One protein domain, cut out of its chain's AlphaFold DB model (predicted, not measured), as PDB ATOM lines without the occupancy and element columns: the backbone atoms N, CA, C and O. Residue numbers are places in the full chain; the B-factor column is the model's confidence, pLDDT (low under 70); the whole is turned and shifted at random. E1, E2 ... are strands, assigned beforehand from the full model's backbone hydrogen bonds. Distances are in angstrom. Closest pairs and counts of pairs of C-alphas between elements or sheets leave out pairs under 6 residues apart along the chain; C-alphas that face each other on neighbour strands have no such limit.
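What this domain is: This is residues 1405 to 1410, 1417 to 1536 and 1549 to 1569 of the 2259 residues of a protein of Caenorhabditis elegans (UniProt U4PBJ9). Two lobes of strands stand side by side: a sheet of E1 to E6 that folds back on itself like part of a barrel, and a second lobe made of three smaller sheets of E7 to E14. In the second lobe the sheet E7 E9 E12 E11 makes one side and the short pairs E10 with E13 and E8 with E14 make the other; the lobes meet where E6 runs beside E7. The printed part has 147 residues with no named helix and 14 strands, E1 to E14 in order along the chain, and the class is all strand. The sheet of six has the order E1 E4 E3 E2 E5 E6 and, like the sheet of four and the pair E10 and E13, is antiparallel, while E8 and E14 are parallel. The whole is compact, with a radius of gyration of the C-alphas of 15.5 A and spans of 43 by 40 by 28 A.

Where its parts are: E1, residues 1405 to 1408, begins at C-alpha 1405 at (145.545, 207.485, 280.003). E2 is residues 1419 to 1424, 16.4 A long; E3 is residues 1431 to 1437, 19.3 A; E4 is residues 1442 to 1447, 16.6 A. E5, residues 1453 to 1461, is the longest strand by residues and measures 25.9 A. E6 is residues 1471 to 1475 and E7 residues 1484 to 1486, with C-alpha 1484 at (154.046, 202.457, 284.361). E8 is residues 1492 to 1494; E9 is residues 1499 to 1504, 16.9 A; E10 is residues 1513 to 1518, 16.6 A; E11 is residues 1524 to 1529, 16.1 A. E12 is residues 1534 to 1536 and E13 residues 1549 to 1553. E14, residues 1563 to 1568, measures 15.7 A and ends at C-alpha 1568 at (157.426, 225.607, 295.227).

How they stand to each other: The sheet of six is strongly twisted and curled, and it is a folded sheet, bent back on itself into two leaves: E1 and E4 face E2, E5 and E6, with E3 as the hinge. E3 pairs in a staggered way, with E2 over residues 1431 to 1433 and with E4 over 1434 to 1437. E2, E3 and E4 form a meander, each strand the antiparallel neighbour of the one before, and with E5 a Greek key, in which E2 is the antiparallel neighbour of E5. N 1405 and O 1445 of E1 and E4 are 2.9 A apart, and N 1422 and O 1458 of E2 and E5 are 2.8 A apart, both within hydrogen-bond range. This sheet and the sheet E7 E9 E12 E11 form a sandwich, two sheets face to face, with best planes 37 degrees apart; the closest C-alphas of E6 and E7 are those of Tyr 1474 and Thr 1484, 5.3 A. N 1503 and O 1535 of the neighbours E9 and E12 are within hydrogen-bond range at 2.8 A. E11 and E12 are a hairpin. N 1550 and O 1516 of E13 and E10 are 2.8 A apart, and N 1568 and O 1493 of E14 and E8 are 2.9 A apart, again within hydrogen-bond range. The closest C-alphas of E13 and E14 are those of Val 1549 and Phe 1563, 4.9 A. E9 and E13 are apart.

The domain as a whole: The C-alphas of Lys 1417 and Pro 1520 are the two farthest apart, at 43.6 A. Residues 1411 to 1416 are not printed, with 13.2 A between C-alphas 1410 and 1417, nor are residues 1537 to 1548, with 13.3 A between C-alphas 1536 and 1549. Of the links that are printed whole, none is long. The mean pLDDT of the printed part is 70.7, and 67 residues are under 70, among them residues 1471 to 1484 and 1505 to 1512.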
ATOM      1  N   PHE A1405     145.197 206.237 279.323       69.10
ATOM      2  CA  PHE A1405     145.545 207.485 280.003       69.10
ATOM      3  C   PHE A1405     144.342 208.439 279.907       69.10
ATOM      4  O   PHE A1405     143.919 208.761 278.796       69.10
ATOM      5  N   GLN A1406     143.784 208.884 281.033       72.27
ATOM      6  CA  GLN A1406     142.614 209.772 281.060       72.27
ATOM      7  C   GLN A1406     143.018 211.228 281.341       72.27
ATOM      8  O   GLN A1406     143.901 211.479 282.160       72.27
ATOM      9  N   PHE A1407     142.375 212.185 280.668       68.68
ATOM     10  CA  PHE A1407     142.681 213.618 280.759       68.68
ATOM     11  C   PHE A1407     141.403 214.441 280.880       68.68
ATOM     12  O   PHE A1407     140.520 214.315 280.039       68.68
ATOM     13  N   ASN A1408     141.322 215.329 281.869       69.39
ATOM     14  CA  ASN A1408     140.267 216.337 281.943       69.39
ATOM     15  C   ASN A1408     140.559 217.464 280.937       69.39
ATOM     16  O   ASN A1408     141.592 218.127 281.024       69.39
ATOM     17  N   VAL A1409     139.650 217.662 279.979       70.74
ATOM     18  CA  VAL A1409     139.711 218.732 278.964       70.74
ATOM     19  C   VAL A1409     138.672 219.831 279.217       70.74
ATOM     20  O   VAL A1409     138.738 220.900 278.607       70.74
ATOM     21  N   ARG A1410     137.746 219.596 280.157       60.59
ATOM     22  CA  ARG A1410     136.649 220.492 280.543       60.59
ATOM     23  C   ARG A1410     137.159 221.804 281.131       60.59
ATOM     24  O   ARG A1410     136.699 222.864 280.718       60.59
ATOM     25  N   LYS A1417     137.638 216.230 269.523       70.48
ATOM     26  CA  LYS A1417     137.932 216.200 268.077       70.48
ATOM     27  C   LYS A1417     139.122 217.078 267.637       70.48
ATOM     28  O   LYS A1417     139.639 216.872 266.546       70.48
ATOM     29  N   ASP A1418     139.524 218.059 268.450       75.67
ATOM     30  CA  ASP A1418     140.601 219.016 268.144       75.67
ATOM     31  C   ASP A1418     141.971 218.528 268.683       75.67
ATOM     32  O   ASP A1418     142.949 219.279 268.701       75.67
ATOM     33  N   LEU A1419     142.039 217.281 269.170       82.52
ATOM     34  CA  LEU A1419     143.181 216.693 269.874       82.52
ATOM     35  C   LEU A1419     143.807 215.537 269.064       82.52
ATOM     36  O   LEU A1419     143.108 214.683 268.530       82.52
ATOM     37  N   GLU A1420     145.139 215.474 269.020       84.91
ATOM     38  CA  GLU A1420     145.934 214.377 268.443       84.91
ATOM     39  C   GLU A1420     146.810 213.755 269.542       84.91
ATOM     40  O   GLU A1420     147.658 214.440 270.116       84.91
ATOM     41  N   ALA A1421     146.648 212.461 269.833       86.74
ATOM     42  CA  ALA A1421     147.486 211.757 270.805       86.74
ATOM     43  C   ALA A1421     148.609 210.979 270.106       86.74
ATOM     44  O   ALA A1421     148.380 210.153 269.222       86.74
ATOM     45  N   ILE A1422     149.847 211.238 270.518       87.02
ATOM     46  CA  ILE A1422     151.062 210.753 269.865       87.02
ATOM     47  C   ILE A1422     151.944 210.073 270.897       87.02
ATOM     48  O   ILE A1422     152.327 210.708 271.874       87.02
ATOM     49  N   VAL A1423     152.361 208.837 270.636       86.24
ATOM     50  CA  VAL A1423     153.376 208.156 271.438       86.24
ATOM     51  C   VAL A1423     154.702 208.056 270.685       86.24
ATOM     52  O   VAL A1423     154.770 207.624 269.534       86.24
ATOM     53  N   MET A1424     155.774 208.432 271.373       85.18
ATOM     54  CA  MET A1424     157.177 208.264 270.997       85.18
ATOM     55  C   MET A1424     157.754 207.030 271.730       85.18
ATOM     56  O   MET A1424     158.248 207.187 272.842       85.18
ATOM     57  N   PRO A1425     157.644 205.797 271.181       75.12
ATOM     58  CA  PRO A1425     158.215 204.564 271.751       75.12
ATOM     59  C   PRO A1425     159.755 204.582 271.833       75.12
ATOM     60  O   PRO A1425     160.387 205.493 271.301       75.12
ATOM     61  N   PRO A1426     160.415 203.560 272.420       70.08
ATOM     62  CA  PRO A1426     161.872 203.571 272.623       70.08
ATOM     63  C   PRO A1426     162.668 203.398 271.327       70.08
ATOM     64  O   PRO A1426     163.862 203.674 271.287       70.08
ATOM     65  N   THR A1427     161.994 202.983 270.255       72.04
ATOM     66  CA  THR A1427     162.463 203.046 268.864       72.04
ATOM     67  C   THR A1427     162.380 204.457 268.265       72.04
ATOM     68  O   THR A1427     162.669 204.632 267.089       72.04
ATOM     69  N   GLN A1428     161.926 205.457 269.032       71.89
ATOM     70  CA  GLN A1428     161.656 206.849 268.636       71.89
ATOM     71  C   GLN A1428     160.713 207.008 267.421       71.89
ATOM     72  O   GLN A1428     160.605 208.062 266.798       71.89
ATOM     73  N   LYS A1429     160.007 205.942 267.049       67.03
ATOM     74  CA  LYS A1429     159.140 205.889 265.875       67.03
ATOM     75  C   LYS A1429     157.742 206.366 266.249       67.03
ATOM     76  O   LYS A1429     157.016 205.591 266.853       67.03
ATOM     77  N   LYS A1430     157.367 207.598 265.877       72.46
ATOM     78  CA  LYS A1430     156.024 208.168 266.118       72.46
ATOM     79  C   LYS A1430     154.922 207.136 265.838       72.46
ATOM     80  O   LYS A1430     154.747 206.710 264.696       72.46
ATOM     81  N   GLU A1431     154.156 206.788 266.864       83.20
ATOM     82  CA  GLU A1431     152.911 206.032 266.756       83.20
ATOM     83  C   GLU A1431     151.746 206.912 267.230       83.20
ATOM     84  O   GLU A1431     151.922 207.788 268.075       83.20
ATOM     85  N   VAL A1432     150.555 206.712 266.670       81.51
ATOM     86  CA  VAL A1432     149.344 207.433 267.091       81.51
ATOM     87  C   VAL A1432     148.629 206.610 268.159       81.51
ATOM     88  O   VAL A1432     148.572 205.381 268.064       81.51
ATOM     89  N   ALA A1433     148.105 207.288 269.176       82.49
ATOM     90  CA  ALA A1433     147.210 206.710 270.162       82.49
ATOM     91  C   ALA A1433     145.759 207.109 269.849       82.49
ATOM     92  O   ALA A1433     145.476 208.216 269.396       82.49
ATOM     93  N   GLU A1434     144.846 206.179 270.078       82.56
ATOM     94  CA  GLU A1434     143.410 206.316 269.860       82.56
ATOM     95  C   GLU A1434     142.824 207.220 270.952       82.56
ATOM     96  O   GLU A1434     142.877 206.871 272.130       82.56
ATOM     97  N   ILE A1435     142.296 208.391 270.588       84.20
ATOM     98  CA  ILE A1435     141.517 209.224 271.514       84.20
ATOM     99  C   ILE A1435     140.075 208.727 271.495       84.20
ATOM    100  O   ILE A1435     139.435 208.702 270.445       84.20
ATOM    101  N   ILE A1436     139.576 208.361 272.670       78.87
ATOM    102  CA  ILE A1436     138.167 208.090 272.934       78.87
ATOM    103  C   ILE A1436     137.625 209.272 273.745       78.87
ATOM    104  O   ILE A1436     138.243 209.703 274.718       78.87
ATOM    105  N   ASP A1437     136.485 209.815 273.326       77.66
ATOM    106  CA  ASP A1437     135.734 210.812 274.091       77.66
ATOM    107  C   ASP A1437     134.892 210.092 275.155       77.66
ATOM    108  O   ASP A1437     134.139 209.176 274.820       77.66
ATOM    109  N   ASN A1438     135.026 210.480 276.428       61.73
ATOM    110  CA  ASN A1438     134.247 209.893 277.523       61.73
ATOM    111  C   ASN A1438     132.917 210.634 277.764       61.73
ATOM    112  O   ASN A1438     132.142 210.220 278.624       61.73
ATOM    113  N   LEU A1439     132.651 211.737 277.047       68.89
ATOM    114  CA  LEU A1439     131.443 212.578 277.115       68.89
ATOM    115  C   LEU A1439     131.152 213.234 278.487       68.89
ATOM    116  O   LEU A1439     130.225 214.035 278.614       68.89
ATOM    117  N   ASP A1440     131.977 212.983 279.505       62.21
ATOM    118  CA  ASP A1440     131.928 213.587 280.843       62.21
ATOM    119  C   ASP A1440     132.767 214.880 280.965       62.21
ATOM    120  O   ASP A1440     132.719 215.577 281.985       62.21
ATOM    121  N   GLY A1441     133.511 215.243 279.914       61.55
ATOM    122  CA  GLY A1441     134.515 216.315 279.916       61.55
ATOM    123  C   GLY A1441     135.958 215.820 280.079       61.55
ATOM    124  O   GLY A1441     136.883 216.631 280.171       61.55
ATOM    125  N   THR A1442     136.164 214.505 280.085       68.61
ATOM    126  CA  THR A1442     137.469 213.857 279.975       68.61
ATOM    127  C   THR A1442     137.617 213.128 278.635       68.61
ATOM    128  O   THR A1442     136.638 212.791 277.972       68.61
ATOM    129  N   ILE A1443     138.861 212.872 278.230       80.41
ATOM    130  CA  ILE A1443     139.191 211.956 277.132       80.41
ATOM    131  C   ILE A1443     140.027 210.787 277.646       80.41
ATOM    132  O   ILE A1443     140.806 210.941 278.590       80.41
ATOM    133  N   LEU A1444     139.911 209.638 276.988       75.05
ATOM    134  CA  LEU A1444     140.686 208.430 277.241       75.05
ATOM    135  C   LEU A1444     141.604 208.151 276.044       75.05
ATOM    136  O   LEU A1444     141.163 207.700 274.990       75.05
ATOM    137  N   VAL A1445     142.901 208.394 276.211       82.29
ATOM    138  CA  VAL A1445     143.928 208.029 275.229       82.29
ATOM    139  C   VAL A1445     144.285 206.554 275.394       82.29
ATOM    140  O   VAL A1445     144.669 206.121 276.481       82.29
ATOM    141  N   LYS A1446     144.211 205.787 274.306       73.86
ATOM    142  CA  LYS A1446     144.399 204.335 274.254       73.86
ATOM    143  C   LYS A1446     145.531 203.969 273.282       73.86
ATOM    144  O   LYS A1446     145.539 204.381 272.128       73.86
ATOM    145  N   TYR A1447     146.519 203.202 273.740       83.48
ATOM    146  CA  TYR A1447     147.745 202.912 272.978       83.48
ATOM    147  C   TYR A1447     148.225 201.466 273.157       83.48
ATOM    148  O   TYR A1447     148.061 200.895 274.226       83.48
ATOM    149  N   THR A1448     148.876 200.872 272.151       71.36
ATOM    150  CA  THR A1448     149.454 199.516 272.251       71.36
ATOM    151  C   THR A1448     150.970 199.562 272.034       71.36
ATOM    152  O   THR A1448     151.408 199.566 270.880       71.36
ATOM    153  N   PRO A1449     151.782 199.592 273.110       67.57
ATOM    154  CA  PRO A1449     153.234 199.523 273.015       67.57
ATOM    155  C   PRO A1449     153.704 198.256 272.307       67.57
ATOM    156  O   PRO A1449     153.332 197.145 272.683       67.57
ATOM    157  N   LYS A1450     154.560 198.427 271.299       67.75
ATOM    158  CA  LYS A1450     155.106 197.315 270.500       67.75
ATOM    159  C   LYS A1450     156.524 196.901 270.909       67.75
ATOM    160  O   LYS A1450     157.059 195.943 270.361       67.75
ATOM    161  N   VAL A1451     157.154 197.641 271.826       63.38
ATOM    162  CA  VAL A1451     158.560 197.484 272.238       63.38
ATOM    163  C   VAL A1451     158.692 197.836 273.723       63.38
ATOM    164  O   VAL A1451     157.973 198.702 274.209       63.38
ATOM    165  N   HIS A1452     159.615 197.206 274.450       60.60
ATOM    166  CA  HIS A1452     159.918 197.543 275.845       60.60
ATOM    167  C   HIS A1452     160.807 198.799 275.941       60.60
ATOM    168  O   HIS A1452     161.795 198.924 275.215       60.60
ATOM    169  N   GLY A1453     160.501 199.737 276.844       54.86
ATOM    170  CA  GLY A1453     161.342 200.912 277.102       54.86
ATOM    171  C   GLY A1453     160.618 202.257 277.283       54.86
ATOM    172  O   GLY A1453     159.468 202.325 277.712       54.86
ATOM    173  N   SER A1454     161.339 203.353 276.999       66.55
ATOM    174  CA  SER A1454     160.839 204.743 277.056       66.55
ATOM    175  C   SER A1454     159.698 204.990 276.089       66.55
ATOM    176  O   SER A1454     159.911 204.847 274.898       66.55
ATOM    177  N   HIS A1455     158.553 205.438 276.579       80.62
ATOM    178  CA  HIS A1455     157.504 206.006 275.748       80.62
ATOM    179  C   HIS A1455     157.219 207.444 276.190       80.62
ATOM    180  O   HIS A1455     157.321 207.756 277.375       80.62
ATOM    181  N   GLU A1456     156.869 208.317 275.252       80.74
ATOM    182  CA  GLU A1456     156.483 209.711 275.513       80.74
ATOM    183  C   GLU A1456     155.151 210.015 274.821       80.74
ATOM    184  O   GLU A1456     155.086 210.017 273.597       80.74
ATOM    185  N   LEU A1457     154.085 210.231 275.600       86.43
ATOM    186  CA  LEU A1457     152.747 210.593 275.128       86.43
ATOM    187  C   LEU A1457     152.591 212.119 275.060       86.43
ATOM    188  O   LEU A1457     152.373 212.772 276.079       86.43
ATOM    189  N   SER A1458     152.645 212.688 273.861       84.42
ATOM    190  CA  SER A1458     152.177 214.052 273.595       84.42
ATOM    191  C   SER A1458     150.680 214.042 273.310       84.42
ATOM    192  O   SER A1458     150.225 213.233 272.504       84.42
ATOM    193  N   ILE A1459     149.930 214.989 273.877       86.08
ATOM    194  CA  ILE A1459     148.651 215.402 273.290       86.08
ATOM    195  C   ILE A1459     148.896 216.741 272.618       86.08
ATOM    196  O   ILE A1459     149.398 217.671 273.247       86.08
ATOM    197  N   LEU A1460     148.552 216.832 271.340       79.68
ATOM    198  CA  LEU A1460     148.575 218.080 270.602       79.68
ATOM    199  C   LEU A1460     147.137 218.564 270.407       79.68
ATOM    200  O   LEU A1460     146.382 217.923 269.680       79.68
ATOM    201  N   GLN A1461     146.759 219.688 271.012       73.87
ATOM    202  CA  GLN A1461     145.552 220.404 270.608       73.87
ATOM    203  C   GLN A1461     145.894 221.212 269.361       73.87
ATOM    204  O   GLN A1461     146.700 222.132 269.437       73.87
ATOM    205  N   ASN A1462     145.325 220.848 268.209       69.24
ATOM    206  CA  ASN A1462     145.674 221.436 266.913       69.24
ATOM    207  C   ASN A1462     147.207 221.590 266.748       69.24
ATOM    208  O   ASN A1462     147.723 222.683 266.578       69.24
ATOM    209  N   GLY A1463     147.991 220.523 266.917       64.81
ATOM    210  CA  GLY A1463     149.457 220.611 266.791       64.81
ATOM    211  C   GLY A1463     150.210 221.294 267.951       64.81
ATOM    212  O   GLY A1463     151.371 220.943 268.168       64.81
ATOM    213  N   ALA A1464     149.583 222.173 268.734       57.74
ATOM    214  CA  ALA A1464     150.163 222.782 269.929       57.74
ATOM    215  C   ALA A1464     150.119 221.813 271.124       57.74
ATOM    216  O   ALA A1464     149.110 221.160 271.382       57.74
ATOM    217  N   GLN A1465     151.222 221.686 271.862       71.86
ATOM    218  CA  GLN A1465     151.355 220.663 272.903       71.86
ATOM    219  C   GLN A1465     150.576 221.046 274.174       71.86
ATOM    220  O   GLN A1465     150.827 222.086 274.781       71.86
ATOM    221  N   LEU A1466     149.617 220.203 274.563       67.13
ATOM    222  CA  LEU A1466     148.682 220.463 275.658       67.13
ATOM    223  C   LEU A1466     149.426 220.464 277.003       67.13
ATOM    224  O   LEU A1466     150.230 219.564 277.270       67.13
ATOM    225  N   GLN A1467     149.165 221.482 277.833       63.26
ATOM    226  CA  GLN A1467     149.889 221.753 279.079       63.26
ATOM    227  C   GLN A1467     149.921 220.525 280.007       63.26
ATOM    228  O   GLN A1467     148.886 220.033 280.444       63.26
ATOM    229  N   GLY A1468     151.129 220.041 280.318       60.54
ATOM    230  CA  GLY A1468     151.349 218.801 281.076       60.54
ATOM    231  C   GLY A1468     151.747 217.590 280.221       60.54
ATOM    232  O   GLY A1468     152.077 216.544 280.774       60.54
ATOM    233  N   THR A1469     151.780 217.725 278.892       70.77
ATOM    234  CA  THR A1469     152.396 216.753 277.969       70.77
ATOM    235  C   THR A1469     153.700 217.336 277.379       70.77
ATOM    236  O   THR A1469     153.823 218.561 277.318       70.77
ATOM    237  N   PRO A1470     154.711 216.526 276.995       71.02
ATOM    238  CA  PRO A1470     154.689 215.076 276.815       71.02
ATOM    239  C   PRO A1470     154.811 214.300 278.132       71.02
ATOM    240  O   PRO A1470     155.706 214.530 278.944       71.02
ATOM    241  N   ILE A1471     153.937 213.315 278.315       62.85
ATOM    242  CA  ILE A1471     153.954 212.401 279.454       62.85
ATOM    243  C   ILE A1471     154.884 211.225 279.155       62.85
ATOM    244  O   ILE A1471     154.573 210.354 278.342       62.85
ATOM    245  N   LYS A1472     156.022 211.164 279.848       67.77
ATOM    246  CA  LYS A1472     156.882 209.974 279.866       67.77
ATOM    247  C   LYS A1472     156.173 208.815 280.574       67.77
ATOM    248  O   LYS A1472     155.660 208.988 281.675       67.77
ATOM    249  N   PHE A1473     156.209 207.627 279.977       60.06
ATOM    250  CA  PHE A1473     155.824 206.363 280.606       60.06
ATOM    251  C   PHE A1473     156.810 205.248 280.219       60.06
ATOM    252  O   PHE A1473     157.410 205.273 279.145       60.06
ATOM    253  N   TYR A1474     157.043 204.272 281.102       60.96
ATOM    254  CA  TYR A1474     158.022 203.203 280.866       60.96
ATOM    255  C   TYR A1474     157.403 201.810 280.782       60.96
ATOM    256  O   TYR A1474     156.810 201.326 281.733       60.96
ATOM    257  N   VAL A1475     157.587 201.153 279.644       57.72
ATOM    258  CA  VAL A1475     156.978 199.861 279.318       57.72
ATOM    259  C   VAL A1475     157.995 198.756 279.619       57.72
ATOM    260  O   VAL A1475     158.885 198.500 278.809       57.72
ATOM    261  N   ASP A1476     157.909 198.169 280.818       49.64
ATOM    262  CA  ASP A1476     158.915 197.240 281.360       49.64
ATOM    263  C   ASP A1476     158.545 195.754 281.220       49.64
ATOM    264  O   ASP A1476     157.424 195.348 281.532       49.64
ATOM    265  N   ALA A1477     159.501 194.931 280.788       45.57
ATOM    266  CA  ALA A1477     159.282 193.534 280.420       45.57
ATOM    267  C   ALA A1477     159.332 192.580 281.631       45.57
ATOM    268  O   ALA A1477     160.210 191.725 281.736       45.57
ATOM    269  N   TYR A1478     158.362 192.704 282.538       44.45
ATOM    270  CA  TYR A1478     158.083 191.663 283.531       44.45
ATOM    271  C   TYR A1478     157.499 190.431 282.829       44.45
ATOM    272  O   TYR A1478     156.626 190.576 281.970       44.45
ATOM    273  N   GLY A1479     157.919 189.225 283.234       45.47
ATOM    274  CA  GLY A1479     157.342 187.966 282.730       45.47
ATOM    275  C   GLY A1479     155.823 187.891 282.923       45.47
ATOM    276  O   GLY A1479     155.114 187.304 282.111       45.47
ATOM    277  N   ASP A1480     155.336 188.596 283.943       46.07
ATOM    278  CA  ASP A1480     153.943 188.637 284.366       46.07
ATOM    279  C   ASP A1480     153.191 189.901 283.915       46.07
ATOM    280  O   ASP A1480     152.035 190.074 284.288       46.07
ATOM    281  N   GLY A1481     153.818 190.772 283.110       44.25
ATOM    282  CA  GLY A1481     153.181 191.890 282.401       44.25
ATOM    283  C   GLY A1481     153.454 193.313 282.920       44.25
ATOM    284  O   GLY A1481     154.000 193.533 283.999       44.25
ATOM    285  N   TRP A1482     153.083 194.296 282.094       54.27
ATOM    286  CA  TRP A1482     153.563 195.685 282.156       54.27
ATOM    287  C   TRP A1482     153.038 196.535 283.326       54.27
ATOM    288  O   TRP A1482     151.882 196.397 283.734       54.27
ATOM    289  N   ALA A1483     153.849 197.513 283.757       57.67
ATOM    290  CA  ALA A1483     153.424 198.617 284.620       57.67
ATOM    291  C   ALA A1483     154.204 199.930 284.371       57.67
ATOM    292  O   ALA A1483     155.377 199.891 284.002       57.67
ATOM    293  N   THR A1484     153.560 201.080 284.599       59.98
ATOM    294  CA  THR A1484     154.046 202.457 284.361       59.98
ATOM    295  C   THR A1484     153.637 203.409 285.503       59.98
ATOM    296  O   THR A1484     152.707 203.122 286.255       59.98
ATOM    297  N   VAL A1485     154.283 204.579 285.620       75.89
ATOM    298  CA  VAL A1485     153.833 205.703 286.477       75.89
ATOM    299  C   VAL A1485     153.936 207.015 285.698       75.89
ATOM    300  O   VAL A1485     154.883 207.175 284.926       75.89
ATOM    301  N   TYR A1486     152.983 207.935 285.871       68.26
ATOM    302  CA  TYR A1486     152.950 209.237 285.191       68.26
ATOM    303  C   TYR A1486     152.156 210.303 285.963       68.26
ATOM    304  O   TYR A1486     151.215 209.972 286.671       68.26
ATOM    305  N   GLY A1487     152.474 211.590 285.792       67.34
ATOM    306  CA  GLY A1487     151.656 212.714 286.288       67.34
ATOM    307  C   GLY A1487     152.462 213.857 286.923       67.34
ATOM    308  O   GLY A1487     153.636 213.668 287.255       67.34
ATOM    309  N   PRO A1488     151.863 215.056 287.077       68.41
ATOM    310  CA  PRO A1488     152.574 216.269 287.494       68.41
ATOM    311  C   PRO A1488     153.215 216.156 288.884       68.41
ATOM    312  O   PRO A1488     154.343 216.609 289.069       68.41
ATOM    313  N   GLY A1489     152.561 215.473 289.827       74.87
ATOM    314  CA  GLY A1489     153.032 215.246 291.196       74.87
ATOM    315  C   GLY A1489     154.212 214.282 291.346       74.87
ATOM    316  O   GLY A1489     154.541 213.916 292.471       74.87
ATOM    317  N   LEU A1490     154.847 213.878 290.240       78.77
ATOM    318  CA  LEU A1490     156.162 213.221 290.195       78.77
ATOM    319  C   LEU A1490     157.299 214.186 289.825       78.77
ATOM    320  O   LEU A1490     158.450 213.765 289.742       78.77
ATOM    321  N   GLN A1491     156.972 215.448 289.524       70.36
ATOM    322  CA  GLN A1491     157.898 216.431 288.953       70.36
ATOM    323  C   GLN A1491     157.789 217.791 289.657       70.36
ATOM    324  O   GLN A1491     158.798 218.342 290.091       70.36
ATOM    325  N   ASN A1492     156.568 218.313 289.807       68.45
ATOM    326  CA  ASN A1492     156.285 219.636 290.369       68.45
ATOM    327  C   ASN A1492     155.153 219.573 291.403       68.45
ATOM    328  O   ASN A1492     154.225 218.774 291.278       68.45
ATOM    329  N   ALA A1493     155.211 220.451 292.403       71.31
ATOM    330  CA  ALA A1493     154.154 220.632 293.394       71.31
ATOM    331  C   ALA A1493     154.209 222.040 294.008       71.31
ATOM    332  O   ALA A1493     155.254 222.695 293.983       71.31
ATOM    333  N   VAL A1494     153.100 222.483 294.599       70.01
ATOM    334  CA  VAL A1494     152.988 223.761 295.321       70.01
ATOM    335  C   VAL A1494     152.541 223.487 296.755       70.01
ATOM    336  O   VAL A1494     151.747 222.581 297.002       70.01
ATOM    337  N   VAL A1495     153.062 224.250 297.721       71.12
ATOM    338  CA  VAL A1495     152.671 224.114 299.135       71.12
ATOM    339  C   VAL A1495     151.161 224.264 299.307       71.12
ATOM    340  O   VAL A1495     150.598 225.298 298.965       71.12
ATOM    341  N   GLY A1496     150.528 223.250 299.899       62.81
ATOM    342  CA  GLY A1496     149.085 223.210 300.145       62.81
ATOM    343  C   GLY A1496     148.228 222.713 298.972       62.81
ATOM    344  O   GLY A1496     147.055 222.418 299.193       62.81
ATOM    345  N   GLU A1497     148.784 222.550 297.768       76.97
ATOM    346  CA  GLU A1497     148.054 222.020 296.608       76.97
ATOM    347  C   GLU A1497     148.236 220.493 296.460       76.97
ATOM    348  O   GLU A1497     149.312 219.970 296.772       76.97
ATOM    349  N   PRO A1498     147.224 219.738 295.979       77.98
ATOM    350  CA  PRO A1498     147.367 218.309 295.701       77.98
ATOM    351  C   PRO A1498     148.230 218.038 294.461       77.98
ATOM    352  O   PRO A1498     147.806 218.225 293.323       77.98
ATOM    353  N   ALA A1499     149.433 217.521 294.679       81.09
ATOM    354  CA  ALA A1499     150.330 217.027 293.647       81.09
ATOM    355  C   ALA A1499     149.895 215.616 293.205       81.09
ATOM    356  O   ALA A1499     150.044 214.649 293.951       81.09
ATOM    357  N   THR A1500     149.321 215.491 292.006       83.85
ATOM    358  CA  THR A1500     148.673 214.258 291.517       83.85
ATOM    359  C   THR A1500     149.548 213.445 290.561       83.85
ATOM    360  O   THR A1500     150.203 213.989 289.673       83.85
ATOM    361  N   PHE A1501     149.543 212.119 290.701       87.21
ATOM    362  CA  PHE A1501     150.160 211.184 289.760       87.21
ATOM    363  C   PHE A1501     149.451 209.831 289.745       87.21
ATOM    364  O   PHE A1501     148.723 209.517 290.672       87.21
ATOM    365  N   THR A1502     149.680 209.013 288.722       81.45
ATOM    366  CA  THR A1502     148.929 207.790 288.431       81.45
ATOM    367  C   THR A1502     149.859 206.606 288.124       81.45
ATOM    368  O   THR A1502     150.791 206.724 287.331       81.45
ATOM    369  N   VAL A1503     149.608 205.449 288.751       82.44
ATOM    370  CA  VAL A1503     150.403 204.204 288.664       82.44
ATOM    371  C   VAL A1503     149.651 203.148 287.843       82.44
ATOM    372  O   VAL A1503     148.837 202.399 288.369       82.44
ATOM    373  N   CYS A1504     149.895 203.066 286.541       73.41
ATOM    374  CA  CYS A1504     149.215 202.125 285.650       73.41
ATOM    375  C   CYS A1504     149.848 200.726 285.708       73.41
ATOM    376  O   CYS A1504     150.850 200.451 285.058       73.41
ATOM    377  N   ALA A1505     149.238 199.805 286.458       66.98
ATOM    378  CA  ALA A1505     149.675 198.408 286.594       66.98
ATOM    379  C   ALA A1505     149.119 197.488 285.479       66.98
ATOM    380  O   ALA A1505     148.876 196.300 285.697       66.98
ATOM    381  N   LYS A1506     148.838 198.039 284.285       57.98
ATOM    382  CA  LYS A1506     148.035 197.395 283.228       57.98
ATOM    383  C   LYS A1506     148.718 196.207 282.554       57.98
ATOM    384  O   LYS A1506     149.190 196.267 281.419       57.98
ATOM    385  N   GLY A1507     148.624 195.069 283.219       55.38
ATOM    386  CA  GLY A1507     149.005 193.780 282.673       55.38
ATOM    387  C   GLY A1507     149.804 192.920 283.633       55.38
ATOM    388  O   GLY A1507     149.866 191.734 283.332       55.38
ATOM    389  N   SER A1508     150.362 193.516 284.694       52.03
ATOM    390  CA  SER A1508     151.270 192.918 285.675       52.03
ATOM    391  C   SER A1508     150.568 192.146 286.793       52.03
ATOM    392  O   SER A1508     149.628 192.670 287.380       52.03
ATOM    393  N   GLN A1509     151.112 190.990 287.189       54.05
ATOM    394  CA  GLN A1509     150.831 190.384 288.505       54.05
ATOM    395  C   GLN A1509     151.518 191.133 289.669       54.05
ATOM    396  O   GLN A1509     151.359 190.745 290.825       54.05
ATOM    397  N   ALA A1510     152.323 192.175 289.403       52.48
ATOM    398  CA  ALA A1510     153.004 192.930 290.451       52.48
ATOM    399  C   ALA A1510     151.989 193.473 291.463       52.48
ATOM    400  O   ALA A1510     151.034 194.165 291.113       52.48
ATOM    401  N   LYS A1511     152.230 193.150 292.732       56.36
ATOM    402  CA  LYS A1511     151.170 192.701 293.638       56.36
ATOM    403  C   LYS A1511     150.706 193.806 294.615       56.36
ATOM    404  O   LYS A1511     149.569 194.239 294.550       56.36
ATOM    405  N   GLU A1512     151.623 194.460 295.335       66.08
ATOM    406  CA  GLU A1512     151.398 195.593 296.285       66.08
ATOM    407  C   GLU A1512     151.538 196.990 295.633       66.08
ATOM    408  O   GLU A1512     152.271 197.081 294.648       66.08
ATOM    409  N   LEU A1513     150.940 198.080 296.147       73.59
ATOM    410  CA  LEU A1513     151.357 199.470 295.833       73.59
ATOM    411  C   LEU A1513     151.718 200.238 297.113       73.59
ATOM    412  O   LEU A1513     150.831 200.690 297.829       73.59
ATOM    413  N   SER A1514     153.009 200.480 297.355       77.12
ATOM    414  CA  SER A1514     153.445 201.371 298.439       77.12
ATOM    415  C   SER A1514     153.857 202.734 297.879       77.12
ATOM    416  O   SER A1514     154.846 202.816 297.144       77.12
ATOM    417  N   VAL A1515     153.158 203.807 298.258       85.83
ATOM    418  CA  VAL A1515     153.635 205.188 298.073       85.83
ATOM    419  C   VAL A1515     154.051 205.748 299.430       85.83
ATOM    420  O   VAL A1515     153.257 205.744 300.367       85.83
ATOM    421  N   SER A1516     155.280 206.248 299.551       86.01
ATOM    422  CA  SER A1516     155.753 206.929 300.764       86.01
ATOM    423  C   SER A1516     156.561 208.173 300.411       86.01
ATOM    424  O   SER A1516     157.246 208.215 299.394       86.01
ATOM    425  N   ILE A1517     156.429 209.229 301.217       88.20
ATOM    426  CA  ILE A1517     156.955 210.553 300.872       88.20
ATOM    427  C   ILE A1517     157.856 211.080 301.985       88.20
ATOM    428  O   ILE A1517     157.442 211.230 303.135       88.20
ATOM    429  N   GLU A1518     159.096 211.371 301.606       77.58
ATOM    430  CA  GLU A1518     160.202 211.787 302.465       77.58
ATOM    431  C   GLU A1518     160.644 213.200 302.060       77.58
ATOM    432  O   GLU A1518     161.050 213.422 300.927       77.58
ATOM    433  N   GLY A1519     160.559 214.178 302.959       70.96
ATOM    434  CA  GLY A1519     160.881 215.574 302.649       70.96
ATOM    435  C   GLY A1519     160.949 216.448 303.905       70.96
ATOM    436  O   GLY A1519     160.870 215.917 305.018       70.96
ATOM    437  N   PRO A1520     161.069 217.785 303.774       62.91
ATOM    438  CA  PRO A1520     161.217 218.714 304.898       62.91
ATOM    439  C   PRO A1520     160.059 218.703 305.911       62.91
ATOM    440  O   PRO A1520     160.222 219.220 307.017       62.91
ATOM    441  N   ALA A1521     158.914 218.099 305.579       66.92
ATOM    442  CA  ALA A1521     157.878 217.720 306.535       66.92
ATOM    443  C   ALA A1521     157.073 216.505 306.040       66.92
ATOM    444  O   ALA A1521     157.062 216.186 304.853       66.92
ATOM    445  N   LYS A1522     156.353 215.844 306.954       69.64
ATOM    446  CA  LYS A1522     155.463 214.721 306.630       69.64
ATOM    447  C   LYS A1522     154.253 215.208 305.820       69.64
ATOM    448  O   LYS A1522     153.511 216.067 306.288       69.64
ATOM    449  N   SER A1523     154.053 214.639 304.634       70.79
ATOM    450  CA  SER A1523     152.926 214.938 303.740       70.79
ATOM    451  C   SER A1523     151.736 213.988 303.965       70.79
ATOM    452  O   SER A1523     151.920 212.855 304.417       70.79
ATOM    453  N   GLN A1524     150.521 214.444 303.644       74.07
ATOM    454  CA  GLN A1524     149.350 213.579 303.457       74.07
ATOM    455  C   GLN A1524     149.394 212.958 302.057       74.07
ATOM    456  O   GLN A1524     149.547 213.682 301.075       74.07
ATOM    457  N   ILE A1525     149.206 211.640 301.975       84.26
ATOM    458  CA  ILE A1525     149.140 210.866 300.729       84.26
ATOM    459  C   ILE A1525     147.723 210.298 300.610       84.26
ATOM    460  O   ILE A1525     147.209 209.728 301.572       84.26
ATOM    461  N   LYS A1526     147.097 210.441 299.443       79.41
ATOM    462  CA  LYS A1526     145.778 209.899 299.106       79.41
ATOM    463  C   LYS A1526     145.900 209.078 297.831       79.41
ATOM    464  O   LYS A1526     145.978 209.647 296.746       79.41
ATOM    465  N   ILE A1527     145.940 207.754 297.956       79.83
ATOM    466  CA  ILE A1527     145.889 206.853 296.802       79.83
ATOM    467  C   ILE A1527     144.415 206.599 296.478       79.83
ATOM    468  O   ILE A1527     143.724 205.894 297.205       79.83
ATOM    469  N   HIS A1528     143.934 207.208 295.399       76.19
ATOM    470  CA  HIS A1528     142.667 206.881 294.761       76.19
ATOM    471  C   HIS A1528     142.991 206.101 293.496       76.19
ATOM    472  O   HIS A1528     143.497 206.677 292.542       76.19
ATOM    473  N   ASP A1529     142.749 204.795 293.464       69.84
ATOM    474  CA  ASP A1529     142.835 204.096 292.186       69.84
ATOM    475  C   ASP A1529     141.624 204.400 291.286       69.84
ATOM    476  O   ASP A1529     140.560 204.772 291.771       69.84
ATOM    477  N   ASN A1530     141.830 204.340 289.968       60.90
ATOM    478  CA  ASN A1530     140.869 204.777 288.957       60.90
ATOM    479  C   ASN A1530     140.004 203.628 288.399       60.90
ATOM    480  O   ASN A1530     139.188 203.859 287.507       60.90
ATOM    481  N   LYS A1531     140.234 202.374 288.815       58.00
ATOM    482  CA  LYS A1531     139.651 201.112 288.304       58.00
ATOM    483  C   LYS A1531     139.812 200.822 286.816       58.00
ATOM    484  O   LYS A1531     139.638 199.687 286.374       58.00
ATOM    485  N   ASP A1532     140.302 201.773 286.034       60.85
ATOM    486  CA  ASP A1532     141.007 201.500 284.794       60.85
ATOM    487  C   ASP A1532     142.408 200.915 285.090       60.85
ATOM    488  O   ASP A1532     143.318 201.052 284.281       60.85
ATOM    489  N   GLY A1533     142.586 200.177 286.201       58.69
ATOM    490  CA  GLY A1533     143.821 199.535 286.662       58.69
ATOM    491  C   GLY A1533     145.026 200.471 286.616       58.69
ATOM    492  O   GLY A1533     146.108 200.071 286.158       58.69
ATOM    493  N   THR A1534     144.787 201.726 286.997       68.79
ATOM    494  CA  THR A1534     145.781 202.775 287.165       68.79
ATOM    495  C   THR A1534     145.511 203.530 288.469       68.79
ATOM    496  O   THR A1534     144.385 203.948 288.725       68.79
ATOM    497  N   CYS A1535     146.529 203.681 289.322       72.35
ATOM    498  CA  CYS A1535     146.337 204.137 290.699       72.35
ATOM    499  C   CYS A1535     146.704 205.621 290.874       72.35
ATOM    500  O   CYS A1535     147.896 205.928 290.943       72.35
ATOM    501  N   SER A1536     145.742 206.547 290.951       80.53
ATOM    502  CA  SER A1536     146.002 207.984 291.166       80.53
ATOM    503  C   SER A1536     146.358 208.336 292.619       80.53
ATOM    504  O   SER A1536     145.500 208.586 293.464       80.53
ATOM    505  N   VAL A1549     159.215 211.060 296.555       87.20
ATOM    506  CA  VAL A1549     158.020 210.234 296.390       87.20
ATOM    507  C   VAL A1549     158.463 208.827 295.999       87.20
ATOM    508  O   VAL A1549     158.678 208.521 294.828       87.20
ATOM    509  N   HIS A1550     158.648 207.963 296.992       87.61
ATOM    510  CA  HIS A1550     158.862 206.531 296.790       87.61
ATOM    511  C   HIS A1550     157.571 205.900 296.258       87.61
ATOM    512  O   HIS A1550     156.491 206.165 296.784       87.61
ATOM    513  N   VAL A1551     157.677 205.052 295.235       85.20
ATOM    514  CA  VAL A1551     156.571 204.297 294.624       85.20
ATOM    515  C   VAL A1551     157.061 202.876 294.344       85.20
ATOM    516  O   VAL A1551     157.921 202.669 293.489       85.20
ATOM    517  N   LYS A1552     156.525 201.872 295.039       78.23
ATOM    518  CA  LYS A1552     156.887 200.456 294.846       78.23
ATOM    519  C   LYS A1552     155.675 199.640 294.418       78.23
ATOM    520  O   LYS A1552     154.569 199.893 294.883       78.23
ATOM    521  N   LEU A1553     155.896 198.669 293.538       73.21
ATOM    522  CA  LEU A1553     154.878 197.833 292.916       73.21
ATOM    523  C   LEU A1553     155.257 196.353 293.090       73.21
ATOM    524  O   LEU A1553     156.134 195.845 292.395       73.21
ATOM    525  N   GLY A1554     154.622 195.671 294.046       65.90
ATOM    526  CA  GLY A1554     155.007 194.322 294.482       65.90
ATOM    527  C   GLY A1554     156.364 194.304 295.184       65.90
ATOM    528  O   GLY A1554     157.281 193.637 294.710       65.90
ATOM    529  N   GLY A1555     156.526 195.115 296.238       64.76
ATOM    530  CA  GLY A1555     157.777 195.310 296.991       64.76
ATOM    531  C   GLY A1555     158.919 196.004 296.224       64.76
ATOM    532  O   GLY A1555     159.710 196.744 296.807       64.76
ATOM    533  N   LYS A1556     159.000 195.824 294.902       59.80
ATOM    534  CA  LYS A1556     160.026 196.393 294.021       59.80
ATOM    535  C   LYS A1556     159.700 197.845 293.691       59.80
ATOM    536  O   LYS A1556     158.603 198.138 293.226       59.80
ATOM    537  N   ALA A1557     160.652 198.759 293.872       69.45
ATOM    538  CA  ALA A1557     160.504 200.138 293.403       69.45
ATOM    539  C   ALA A1557     160.112 200.165 291.916       69.45
ATOM    540  O   ALA A1557     160.685 199.426 291.104       69.45
ATOM    541  N   VAL A1558     159.140 200.994 291.535       68.25
ATOM    542  CA  VAL A1558     158.822 201.183 290.115       68.25
ATOM    543  C   VAL A1558     159.987 201.904 289.456       68.25
ATOM    544  O   VAL A1558     160.783 202.569 290.125       68.25
ATOM    545  N   LYS A1559     160.148 201.752 288.138       57.74
ATOM    546  CA  LYS A1559     161.119 202.586 287.444       57.74
ATOM    547  C   LYS A1559     160.732 204.045 287.684       57.74
ATOM    548  O   LYS A1559     159.576 204.414 287.506       57.74
ATOM    549  N   ASP A1560     161.717 204.795 288.157       64.31
ATOM    550  CA  ASP A1560     161.632 206.204 288.519       64.31
ATOM    551  C   ASP A1560     161.148 206.516 289.954       64.31
ATOM    552  O   ASP A1560     161.140 207.671 290.360       64.31
ATOM    553  N   SER A1561     161.002 205.491 290.809       73.23
ATOM    554  CA  SER A1561     160.989 205.635 292.278       73.23
ATOM    555  C   SER A1561     162.389 205.597 292.933       73.23
ATOM    556  O   SER A1561     163.194 204.752 292.545       73.23
ATOM    557  N   PRO A1562     162.652 206.401 293.987       81.08
ATOM    558  CA  PRO A1562     161.831 207.531 294.414       81.08
ATOM    559  C   PRO A1562     161.906 208.661 293.389       81.08
ATOM    560  O   PRO A1562     162.992 208.975 292.909       81.08
ATOM    561  N   PHE A1563     160.785 209.313 293.095       80.46
ATOM    562  CA  PHE A1563     160.729 210.530 292.282       80.46
ATOM    563  C   PHE A1563     161.077 211.729 293.177       80.46
ATOM    564  O   PHE A1563     160.606 211.777 294.308       80.46
ATOM    565  N   ARG A1564     161.880 212.702 292.728       82.53
ATOM    566  CA  ARG A1564     162.017 213.977 293.457       82.53
ATOM    567  C   ARG A1564     161.055 214.982 292.878       82.53
ATOM    568  O   ARG A1564     160.935 215.085 291.661       82.53
ATOM    569  N   VAL A1565     160.469 215.763 293.766       82.48
ATOM    570  CA  VAL A1565     159.601 216.878 293.436       82.48
ATOM    571  C   VAL A1565     160.090 218.101 294.183       82.48
ATOM    572  O   VAL A1565     160.182 218.096 295.413       82.48
ATOM    573  N   LEU A1566     160.404 219.151 293.429       74.34
ATOM    574  CA  LEU A1566     160.730 220.450 293.994       74.34
ATOM    575  C   LEU A1566     159.421 221.172 294.319       74.34
ATOM    576  O   LEU A1566     158.725 221.665 293.431       74.34
ATOM    577  N   VAL A1567     159.067 221.218 295.602       76.22
ATOM    578  CA  VAL A1567     157.870 221.921 296.063       76.22
ATOM    579  C   VAL A1567     158.142 223.418 296.085       76.22
ATOM    580  O   VAL A1567     158.924 223.914 296.905       76.22
ATOM    581  N   MET A1568     157.439 224.150 295.227       57.94
ATOM    582  CA  MET A1568     157.426 225.607 295.227       57.94
ATOM    583  C   MET A1568     156.532 226.141 296.356       57.94
ATOM    584  O   MET A1568     155.448 225.625 296.620       57.94
ATOM    585  N   GLY A1569     156.980 227.194 297.040       45.91
ATOM    586  CA  GLY A1569     156.145 227.903 298.014       45.91
ATOM    587  C   GLY A1569     155.122 228.815 297.336       45.91
ATOM    588  O   GLY A1569     155.395 229.335 296.255       45.91
TER     589      GLY A1569